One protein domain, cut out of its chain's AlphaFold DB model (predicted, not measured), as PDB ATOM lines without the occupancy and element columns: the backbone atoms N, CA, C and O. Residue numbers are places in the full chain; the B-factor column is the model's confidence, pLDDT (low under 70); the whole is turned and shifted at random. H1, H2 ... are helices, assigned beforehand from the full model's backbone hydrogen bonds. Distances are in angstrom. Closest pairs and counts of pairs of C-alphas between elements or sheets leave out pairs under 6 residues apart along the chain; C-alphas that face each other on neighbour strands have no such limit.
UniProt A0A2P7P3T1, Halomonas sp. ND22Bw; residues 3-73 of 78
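What this domain is: This is residues 3 to 73 of the 78 residues of a protein of Halomonas sp. ND22Bw (UniProt A0A2P7P3T1). Two helices, H2 and H3, lie side by side as a helical hairpin, while a long open loop, residues 7 to 41, leads to it from the short helix H1, set away from the hairpin. Residues 8 to 14 of this loop stick out. The printed part has 71 residues, 30 of them in three named helices, H1, H2, H3 in order, and no named strand: all helix, with under half in named elements. It is only just loose, close to compact, with a radius of gyration of the C-alphas of 13.5 A and spans of 32 by 32 by 22 A.

How they stand to each other: H1, residues 3 to 6, is apart from H2, residues 42 to 52, and from H3, residues 58 to 72. H2 and H3 touch, closest at the C-alphas of Phe 46 and Ala 68, 6.1 A apart; they run opposite ways at a shallow tilt of 7 degrees. In H2 and H3 every O i to N i+4 pair is within hydrogen-bond range; H1 is too short for one.

Where its parts are: H1 begins at C-alpha 3 (-40.322, 50.346, 0.071). H2 measures 15.1 A, and H3, 20.6 A, ends at C-alpha 72 (-18.815, 36.606, 11.846).

The domain as a whole: The printed part has no cut. The link from H1 to H2 is long, that from H2 to H3 tight. Residue 73 has pLDDT under 70.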
ATOM      1  N   TYR A   3     -41.204  51.183   0.893       91.56
ATOM      2  CA  TYR A   3     -40.322  50.346   0.071       91.56
ATOM      3  C   TYR A   3     -39.853  51.050  -1.204       91.56
ATOM      4  O   TYR A   3     -38.674  51.067  -1.496       91.56
ATOM      5  N   GLN A   4     -40.749  51.710  -1.934       93.56
ATOM      6  CA  GLN A   4     -40.383  52.364  -3.194       93.56
ATOM      7  C   GLN A   4     -39.490  53.589  -3.037       93.56
ATOM      8  O   GLN A   4     -38.765  53.934  -3.965       93.56
ATOM      9  N   ARG A   5     -39.577  54.275  -1.893       94.69
ATOM     10  CA  ARG A   5     -38.649  55.359  -1.575       94.69
ATOM     11  C   ARG A   5     -37.275  54.776  -1.272       94.69
ATOM     12  O   ARG A   5     -36.295  55.292  -1.777       94.69
ATOM     13  N   ILE A   6     -37.241  53.687  -0.498       92.25
ATOM     14  CA  ILE A   6     -36.015  52.944  -0.205       92.25
ATOM     15  C   ILE A   6     -35.404  52.446  -1.518       92.25
ATOM     16  O   ILE A   6     -34.286  52.806  -1.807       92.25
ATOM     17  N   ALA A   7     -36.150  51.762  -2.384       92.75
ATOM     18  CA  ALA A   7     -35.639  51.180  -3.630       92.75
ATOM     19  C   ALA A   7     -35.050  52.171  -4.653       92.75
ATOM     20  O   ALA A   7     -34.464  51.738  -5.639       92.75
ATOM     21  N   ARG A   8     -35.239  53.479  -4.461       93.69
ATOM     22  CA  ARG A   8     -34.668  54.541  -5.307       93.69
ATOM     23  C   ARG A   8     -33.530  55.299  -4.625       93.69
ATOM     24  O   ARG A   8     -33.053  56.283  -5.171       93.69
ATOM     25  N   ASP A   9     -33.158  54.900  -3.417       95.62
ATOM     26  CA  ASP A   9     -32.159  55.587  -2.618       95.62
ATOM     27  C   ASP A   9     -30.747  55.231  -3.094       95.62
ATOM     28  O   ASP A   9     -30.352  54.068  -3.103       95.62
ATOM     29  N   GLU A  10     -29.969  56.246  -3.466       95.06
ATOM     30  CA  GLU A  10     -28.625  56.080  -4.034       95.06
ATOM     31  C   GLU A  10     -27.588  55.570  -3.019       95.06
ATOM     32  O   GLU A  10     -26.494  55.154  -3.403       95.06
ATOM     33  N   ARG A  11     -27.912  55.558  -1.715       94.75
ATOM     34  CA  ARG A  11     -27.016  55.050  -0.660       94.75
ATOM     35  C   ARG A  11     -26.855  53.528  -0.692       94.75
ATOM     36  O   ARG A  11     -25.996  53.001   0.014       94.75
ATOM     37  N   HIS A  12     -27.658  52.812  -1.480       91.94
ATOM     38  CA  HIS A  12     -27.504  51.377  -1.699       91.94
ATOM     39  C   HIS A  12     -27.633  51.000  -3.175       91.94
ATOM     40  O   HIS A  12     -28.068  51.773  -4.021       91.94
ATOM     41  N   ARG A  13     -27.251  49.761  -3.479       90.69
ATOM     42  CA  ARG A  13     -27.320  49.170  -4.816       90.69
ATOM     43  C   ARG A  13     -27.729  47.707  -4.710       90.69
ATOM     44  O   ARG A  13     -27.476  47.093  -3.678       90.69
ATOM     45  N   ALA A  14     -28.322  47.174  -5.778       89.62
ATOM     46  CA  ALA A  14     -28.755  45.777  -5.879       89.62
ATOM     47  C   ALA A  14     -29.708  45.341  -4.745       89.62
ATOM     48  O   ALA A  14     -29.418  44.426  -3.983       89.62
ATOM     49  N   LEU A  15     -30.853  46.020  -4.623       90.25
ATOM     50  CA  LEU A  15     -31.885  45.649  -3.657       90.25
ATOM     51  C   LEU A  15     -32.529  44.307  -4.041       90.25
ATOM     52  O   LEU A  15     -33.096  44.185  -5.126       90.25
ATOM     53  N   GLU A  16     -32.501  43.341  -3.126       90.50
ATOM     54  CA  GLU A  16     -33.138  42.031  -3.287       90.50
ATOM     55  C   GLU A  16     -34.232  41.823  -2.231       90.50
ATOM     56  O   GLU A  16     -34.052  42.126  -1.048       90.50
ATOM     57  N   VAL A  17     -35.389  41.304  -2.654       90.50
ATOM     58  CA  VAL A  17     -36.494  40.965  -1.749       90.50
ATOM     59  C   VAL A  17     -36.347  39.515  -1.307       90.50
ATOM     60  O   VAL A  17     -36.709  38.598  -2.036       90.50
ATOM     61  N   LEU A  18     -35.857  39.310  -0.085       88.50
ATOM     62  CA  LEU A  18     -35.663  37.970   0.483       88.50
ATOM     63  C   LEU A  18     -36.971  37.337   0.987       88.50
ATOM     64  O   LEU A  18     -37.113  36.118   1.022       88.50
ATOM     65  N   SER A  19     -37.937  38.159   1.409       86.94
ATOM     66  CA  SER A  19     -39.242  37.692   1.878       86.94
ATOM     67  C   SER A  19     -40.309  38.763   1.679       86.94
ATOM     68  O   SER A  19     -40.123  39.916   2.070       86.94
ATOM     69  N   GLN A  20     -41.445  38.372   1.103       89.94
ATOM     70  CA  GLN A  20     -42.634  39.208   0.979       89.94
ATOM     71  C   GLN A  20     -43.863  38.356   1.283       89.94
ATOM     72  O   GLN A  20     -44.264  37.515   0.483       89.94
ATOM     73  N   ARG A  21     -44.454  38.568   2.458       90.06
ATOM     74  CA  ARG A  21     -45.633  37.828   2.910       90.06
ATOM     75  C   ARG A  21     -46.509  38.679   3.808       90.06
ATOM     76  O   ARG A  21     -46.068  39.699   4.338       90.06
ATOM     77  N   GLU A  22     -47.726  38.203   4.015       90.75
ATOM     78  CA  GLU A  22     -48.604  38.746   5.036       90.75
ATOM     79  C   GLU A  22     -48.146  38.321   6.432       90.75
ATOM     80  O   GLU A  22     -47.637  37.216   6.655       90.75
ATOM     81  N   VAL A  23     -48.303  39.242   7.377       90.12
ATOM     82  CA  VAL A  23     -47.893  39.067   8.764       90.12
ATOM     83  C   VAL A  23     -49.079  39.449   9.643       90.12
ATOM     84  O   VAL A  23     -49.447  40.619   9.705       90.12
ATOM     85  N   ALA A  24     -49.686  38.460  10.300       89.38
ATOM     86  CA  ALA A  24     -50.881  38.663  11.122       89.38
ATOM     87  C   ALA A  24     -50.574  39.340  12.470       89.38
ATOM     88  O   ALA A  24     -51.365  40.140  12.963       89.38
ATOM     89  N   THR A  25     -49.403  39.051  13.044       88.19
ATOM     90  CA  THR A  25     -48.959  39.585  14.337       88.19
ATOM     91  C   THR A  25     -47.590  40.216  14.184       88.19
ATOM     92  O   THR A  25     -46.728  39.674  13.502       88.19
ATOM     93  N   ARG A  26     -47.363  41.355  14.838       87.12
ATOM     94  CA  ARG A  26     -46.095  42.081  14.764       87.12
ATOM     95  C   ARG A  26     -44.917  41.183  15.180       87.12
ATOM     96  O   ARG A  26     -44.792  40.821  16.343       87.12
ATOM     97  N   GLU A  27     -44.057  40.853  14.221       88.19
ATOM     98  CA  GLU A  27     -42.896  39.970  14.428       88.19
ATOM     99  C   GLU A  27     -41.665  40.697  14.971       88.19
ATOM    100  O   GLU A  27     -40.840  40.117  15.673       88.19
ATOM    101  N   PHE A  28     -41.554  41.984  14.655       87.31
ATOM    102  CA  PHE A  28     -40.518  42.868  15.165       87.31
ATOM    103  C   PHE A  28     -41.063  43.619  16.379       87.31
ATOM    104  O   PHE A  28     -42.175  44.140  16.323       87.31
ATOM    105  N   GLY A  29     -40.302  43.683  17.475       81.06
ATOM    106  CA  GLY A  29     -40.714  44.330  18.731       81.06
ATOM    107  C   GLY A  29     -41.132  45.813  18.608       81.06
ATOM    108  O   GLY A  29     -41.225  46.362  17.510       81.06
ATOM    109  N   PRO A  30     -41.375  46.523  19.727       83.19
ATOM    110  CA  PRO A  30     -41.960  47.875  19.734       83.19
ATOM    111  C   PRO A  30     -41.063  48.984  19.149       83.19
ATOM    112  O   PRO A  30     -41.408  50.160  19.211       83.19
ATOM    113  N   TRP A  31     -39.925  48.635  18.560       86.19
ATOM    114  CA  TRP A  31     -38.987  49.556  17.935       86.19
ATOM    115  C   TRP A  31     -39.404  49.929  16.506       86.19
ATOM    116  O   TRP A  31     -40.081  49.170  15.812       86.19
ATOM    117  N   SER A  32     -38.992  51.122  16.070       84.25
ATOM    118  CA  SER A  32     -39.312  51.660  14.740       84.25
ATOM    119  C   SER A  32     -38.330  51.180  13.670       84.25
ATOM    120  O   SER A  32     -38.742  50.684  12.625       84.25
ATOM    121  N   MET A  33     -37.027  51.316  13.929       89.62
ATOM    122  CA  MET A  33     -35.945  50.863  13.053       89.62
ATOM    123  C   MET A  33     -34.702  50.626  13.911       89.62
ATOM    124  O   MET A  33     -34.164  51.568  14.482       89.62
ATOM    125  N   ALA A  34     -34.298  49.366  14.075       89.81
ATOM    126  CA  ALA A  34     -33.090  49.029  14.820       89.81
ATOM    127  C   ALA A  34     -31.848  49.237  13.940       89.81
ATOM    128  O   ALA A  34     -31.831  48.815  12.785       89.81
ATOM    129  N   GLU A  35     -30.801  49.844  14.497       90.12
ATOM    130  CA  GLU A  35     -29.524  50.098  13.818       90.12
ATOM    131  C   GLU A  35     -28.337  49.640  14.670       90.12
ATOM    132  O   GLU A  35     -28.462  49.459  15.887       90.12
ATOM    133  N   ARG A  36     -27.173  49.429  14.047       88.75
ATOM    134  CA  ARG A  36     -25.921  49.159  14.771       88.75
ATOM    135  C   ARG A  36     -25.580  50.347  15.672       88.75
ATOM    136  O   ARG A  36     -25.711  51.493  15.256       88.75
ATOM    137  N   ARG A  37     -25.111  50.074  16.890       88.62
ATOM    138  CA  ARG A  37     -24.708  51.126  17.833       88.62
ATOM    139  C   ARG A  37     -23.220  51.417  17.673       88.62
ATOM    140  O   ARG A  37     -22.433  50.592  18.105       88.62
ATOM    141  N   GLY A  38     -22.845  52.565  17.106       86.69
ATOM    142  CA  GLY A  38     -21.445  53.028  17.047       86.69
ATOM    143  C   GLY A  38     -20.430  51.906  16.770       86.69
ATOM    144  O   GLY A  38     -20.598  51.137  15.822       86.69
ATOM    145  N   ASP A  39     -19.449  51.766  17.664       86.31
ATOM    146  CA  ASP A  39     -18.369  50.770  17.587       86.31
ATOM    147  C   ASP A  39     -18.722  49.407  18.219       86.31
ATOM    148  O   ASP A  39     -17.846  48.661  18.655       86.31
ATOM    149  N   GLU A  40     -20.009  49.057  18.300       88.69
ATOM    150  CA  GLU A  40     -20.465  47.767  18.827       88.69
ATOM    151  C   GLU A  40     -19.774  46.608  18.104       88.69
ATOM    152  O   GLU A  40     -19.820  46.510  16.872       88.69
ATOM    153  N   ALA A  41     -19.148  45.720  18.879       88.19
ATOM    154  CA  ALA A  41     -18.498  44.528  18.356       88.19
ATOM    155  C   ALA A  41     -19.501  43.651  17.593       88.19
ATOM    156  O   ALA A  41     -20.673  43.559  17.962       88.19
ATOM    157  N   ASN A  42     -19.033  42.979  16.539       87.25
ATOM    158  CA  ASN A  42     -19.895  42.157  15.688       87.25
ATOM    159  C   ASN A  42     -20.669  41.102  16.498       87.25
ATOM    160  O   ASN A  42     -21.867  40.948  16.292       87.25
ATOM    161  N   ASP A  43     -20.033  40.440  17.467       87.38
ATOM    162  CA  ASP A  43     -20.711  39.434  18.295       87.38
ATOM    163  C   ASP A  43     -21.854  40.022  19.123       87.38
ATOM    164  O   ASP A  43     -22.960  39.484  19.101       87.38
ATOM    165  N   MET A  44     -21.636  41.187  19.744       90.25
ATOM    166  CA  MET A  44     -22.676  41.905  20.488       90.25
ATOM    167  C   MET A  44     -23.840  42.317  19.580       90.25
ATOM    168  O   MET A  44     -25.007  42.188  19.961       90.25
ATOM    169  N   LEU A  45     -23.536  42.780  18.362       90.44
ATOM    170  CA  LEU A  45     -24.548  43.107  17.360       90.44
ATOM    171  C   LEU A  45     -25.386  41.871  17.006       90.44
ATOM    172  O   LEU A  45     -26.614  41.962  16.969       90.44
ATOM    173  N   PHE A  46     -24.751  40.727  16.755       90.62
ATOM    174  CA  PHE A  46     -25.449  39.506  16.356       90.62
ATOM    175  C   PHE A  46     -26.301  38.912  17.481       90.62
ATOM    176  O   PHE A  46     -27.437  38.509  17.223       90.62
ATOM    177  N   ASP A  47     -25.830  38.951  18.725       91.12
ATOM    178  CA  ASP A  47     -26.625  38.515  19.881       91.12
ATOM    179  C   ASP A  47     -27.854  39.417  20.082       91.12
ATOM    180  O   ASP A  47     -28.975  38.954  20.342       91.12
ATOM    181  N   ARG A  48     -27.684  40.727  19.862       91.50
ATOM    182  CA  ARG A  48     -28.798  41.676  19.893       91.50
ATOM    183  C   ARG A  48     -29.777  41.442  18.747       91.50
ATOM    184  O   ARG A  48     -30.983  41.497  18.980       91.50
ATOM    185  N   ILE A  49     -29.297  41.177  17.530       91.38
ATOM    186  CA  ILE A  49     -30.157  40.820  16.391       91.38
ATOM    187  C   ILE A  49     -30.999  39.596  16.749       91.38
ATOM    188  O   ILE A  49     -32.217  39.669  16.601       91.38
ATOM    189  N   GLY A  50     -30.393  38.541  17.306       90.75
ATOM    190  CA  GLY A  50     -31.109  37.346  17.763       90.75
ATOM    191  C   GLY A  50     -32.242  37.674  18.740       90.75
ATOM    192  O   GLY A  50     -33.368  37.205  18.576       90.75
ATOM    193  N   THR A  51     -31.985  38.572  19.694       91.56
ATOM    194  CA  THR A  51     -33.014  39.062  20.627       91.56
ATOM    195  C   THR A  51     -34.127  39.840  19.912       91.56
ATOM    196  O   THR A  51     -35.308  39.647  20.199       91.56
ATOM    197  N   LEU A  52     -33.778  40.709  18.959       91.75
ATOM    198  CA  LEU A  52     -34.736  41.550  18.227       91.75
ATOM    199  C   LEU A  52     -35.679  40.744  17.326       91.75
ATOM    200  O   LEU A  52     -36.806  41.189  17.093       91.75
ATOM    201  N   VAL A  53     -35.222  39.593  16.826       92.38
ATOM    202  CA  VAL A  53     -35.981  38.724  15.911       92.38
ATOM    203  C   VAL A  53     -36.536  37.471  16.588       92.38
ATOM    204  O   VAL A  53     -37.112  36.624  15.911       92.38
ATOM    205  N   ALA A  54     -36.412  37.335  17.912       91.00
ATOM    206  CA  ALA A  54     -36.830  36.134  18.638       91.00
ATOM    207  C   ALA A  54     -38.309  35.765  18.394       91.00
ATOM    208  O   ALA A  54     -38.637  34.585  18.247       91.00
ATOM    209  N   GLY A  55     -39.178  36.778  18.287       88.94
ATOM    210  CA  GLY A  55     -40.609  36.634  17.991       88.94
ATOM    211  C   GLY A  55     -40.967  36.553  16.502       88.94
ATOM    212  O   GLY A  55     -42.148  36.458  16.173       88.94
ATOM    213  N   ALA A  56     -39.983  36.602  15.603       91.31
ATOM    214  CA  ALA A  56     -40.219  36.525  14.169       91.31
ATOM    215  C   ALA A  56     -40.411  35.083  13.687       91.31
ATOM    216  O   ALA A  56     -40.026  34.110  14.347       91.31
ATOM    217  N   SER A  57     -40.990  34.945  12.494       90.38
ATOM    218  CA  SER A  57     -41.160  33.641  11.849       90.38
ATOM    219  C   SER A  57     -39.819  32.906  11.656       90.38
ATOM    220  O   SER A  57     -38.770  33.547  11.520       90.38
ATOM    221  N   PRO A  58     -39.828  31.560  11.558       90.19
ATOM    222  CA  PRO A  58     -38.609  30.785  11.332       90.19
ATOM    223  C   PRO A  58     -37.812  31.219  10.095       90.19
ATOM    224  O   PRO A  58     -36.587  31.254  10.156       90.19
ATOM    225  N   SER A  59     -38.486  31.593   9.002       89.00
ATOM    226  CA  SER A  59     -37.822  32.042   7.773       89.00
ATOM    227  C   SER A  59     -37.090  33.370   7.963       89.00
ATOM    228  O   SER A  59     -35.940  33.489   7.556       89.00
ATOM    229  N   VAL A  60     -37.714  34.338   8.642       90.75
ATOM    230  CA  VAL A  60     -37.081  35.630   8.949       90.75
ATOM    231  C   VAL A  60     -35.862  35.429   9.846       90.75
ATOM    232  O   VAL A  60     -34.800  35.970   9.551       90.75
ATOM    233  N   ARG A  61     -35.980  34.610  10.901       92.25
ATOM    234  CA  ARG A  61     -34.844  34.301  11.786       92.25
ATOM    235  C   ARG A  61     -33.687  33.660  11.016       92.25
ATOM    236  O   ARG A  61     -32.561  34.130  11.125       92.25
ATOM    237  N   ALA A  62     -33.981  32.688  10.150       91.06
ATOM    238  CA  ALA A  62     -32.972  32.028   9.323       91.06
ATOM    239  C   ALA A  62     -32.219  33.002   8.397       91.06
ATOM    240  O   ALA A  62     -31.009  32.856   8.220       91.06
ATOM    241  N   THR A  63     -32.894  34.015   7.839       91.12
ATOM    242  CA  THR A  63     -32.238  35.058   7.033       91.12
ATOM    243  C   THR A  63     -31.201  35.835   7.847       91.12
ATOM    244  O   THR A  63     -30.067  36.002   7.394       91.12
ATOM    245  N   PHE A  64     -31.561  36.278   9.054       90.81
ATOM    246  CA  PHE A  64     -30.636  37.006   9.928       90.81
ATOM    247  C   PHE A  64     -29.495  36.117  10.431       90.81
ATOM    248  O   PHE A  64     -28.350  36.566  10.452       90.81
ATOM    249  N   ASP A  65     -29.773  34.856  10.759       89.81
ATOM    250  CA  ASP A  65     -28.750  33.896  11.184       89.81
ATOM    251  C   ASP A  65     -27.733  33.619  10.071       89.81
ATOM    252  O   ASP A  65     -26.530  33.546  10.325       89.81
ATOM    253  N   HIS A  66     -28.196  33.472   8.827       88.00
ATOM    254  CA  HIS A  66     -27.315  33.273   7.678       88.00
ATOM    255  C   HIS A  66     -26.419  34.494   7.440       88.00
ATOM    256  O   HIS A  66     -25.203  34.348   7.312       88.00
ATOM    257  N   PHE A  67     -27.001  35.697   7.471       87.44
ATOM    258  CA  PHE A  67     -26.249  36.947   7.385       87.44
ATOM    259  C   PHE A  67     -25.204  37.058   8.508       87.44
ATOM    260  O   PHE A  67     -24.038  37.349   8.246       87.44
ATOM    261  N   ALA A  68     -25.590  36.762   9.753       87.81
ATOM    262  CA  ALA A  68     -24.682  36.806  10.893       87.81
ATOM    263  C   ALA A  68     -23.497  35.850  10.727       87.81
ATOM    264  O   ALA A  68     -22.361  36.238  10.976       87.81
ATOM    265  N   LYS A  69     -23.734  34.625  10.245       86.69
ATOM    266  CA  LYS A  69     -22.663  33.648   9.989       86.69
ATOM    267  C   LYS A  69     -21.652  34.154   8.960       86.69
ATOM    268  O   LYS A  69     -20.461  34.131   9.249       86.69
ATOM    269  N   ILE A  70     -22.120  34.677   7.822       86.50
ATOM    270  CA  ILE A  70     -21.246  35.215   6.759       86.50
ATOM    271  C   ILE A  70     -20.358  36.351   7.279       86.50
ATOM    272  O   ILE A  70     -19.217  36.496   6.848       86.50
ATOM    273  N   HIS A  71     -20.881  37.172   8.188       82.38
ATOM    274  CA  HIS A  71     -20.194  38.365   8.678       82.38
ATOM    275  C   HIS A  71     -19.465  38.179  10.022       82.38
ATOM    276  O   HIS A  71     -18.756  39.092  10.452       82.38
ATOM    277  N   ARG A  72     -19.623  37.024  10.684       77.88
ATOM    278  CA  ARG A  72     -18.815  36.606  11.846       77.88
ATOM    279  C   ARG A  72     -17.454  36.071  11.426       77.88
ATOM    280  O   ARG A  72     -16.474  36.290  12.130       77.88
ATOM    281  N   GLU A  73     -17.392  35.378  10.296       68.56
ATOM    282  CA  GLU A  73     -16.134  34.852   9.783       68.56
ATOM    283  C   GLU A  73     -15.329  35.990   9.132       68.56
ATOM    284  O   GLU A  73     -15.869  36.730   8.299       68.56
TER     285      GLU A  73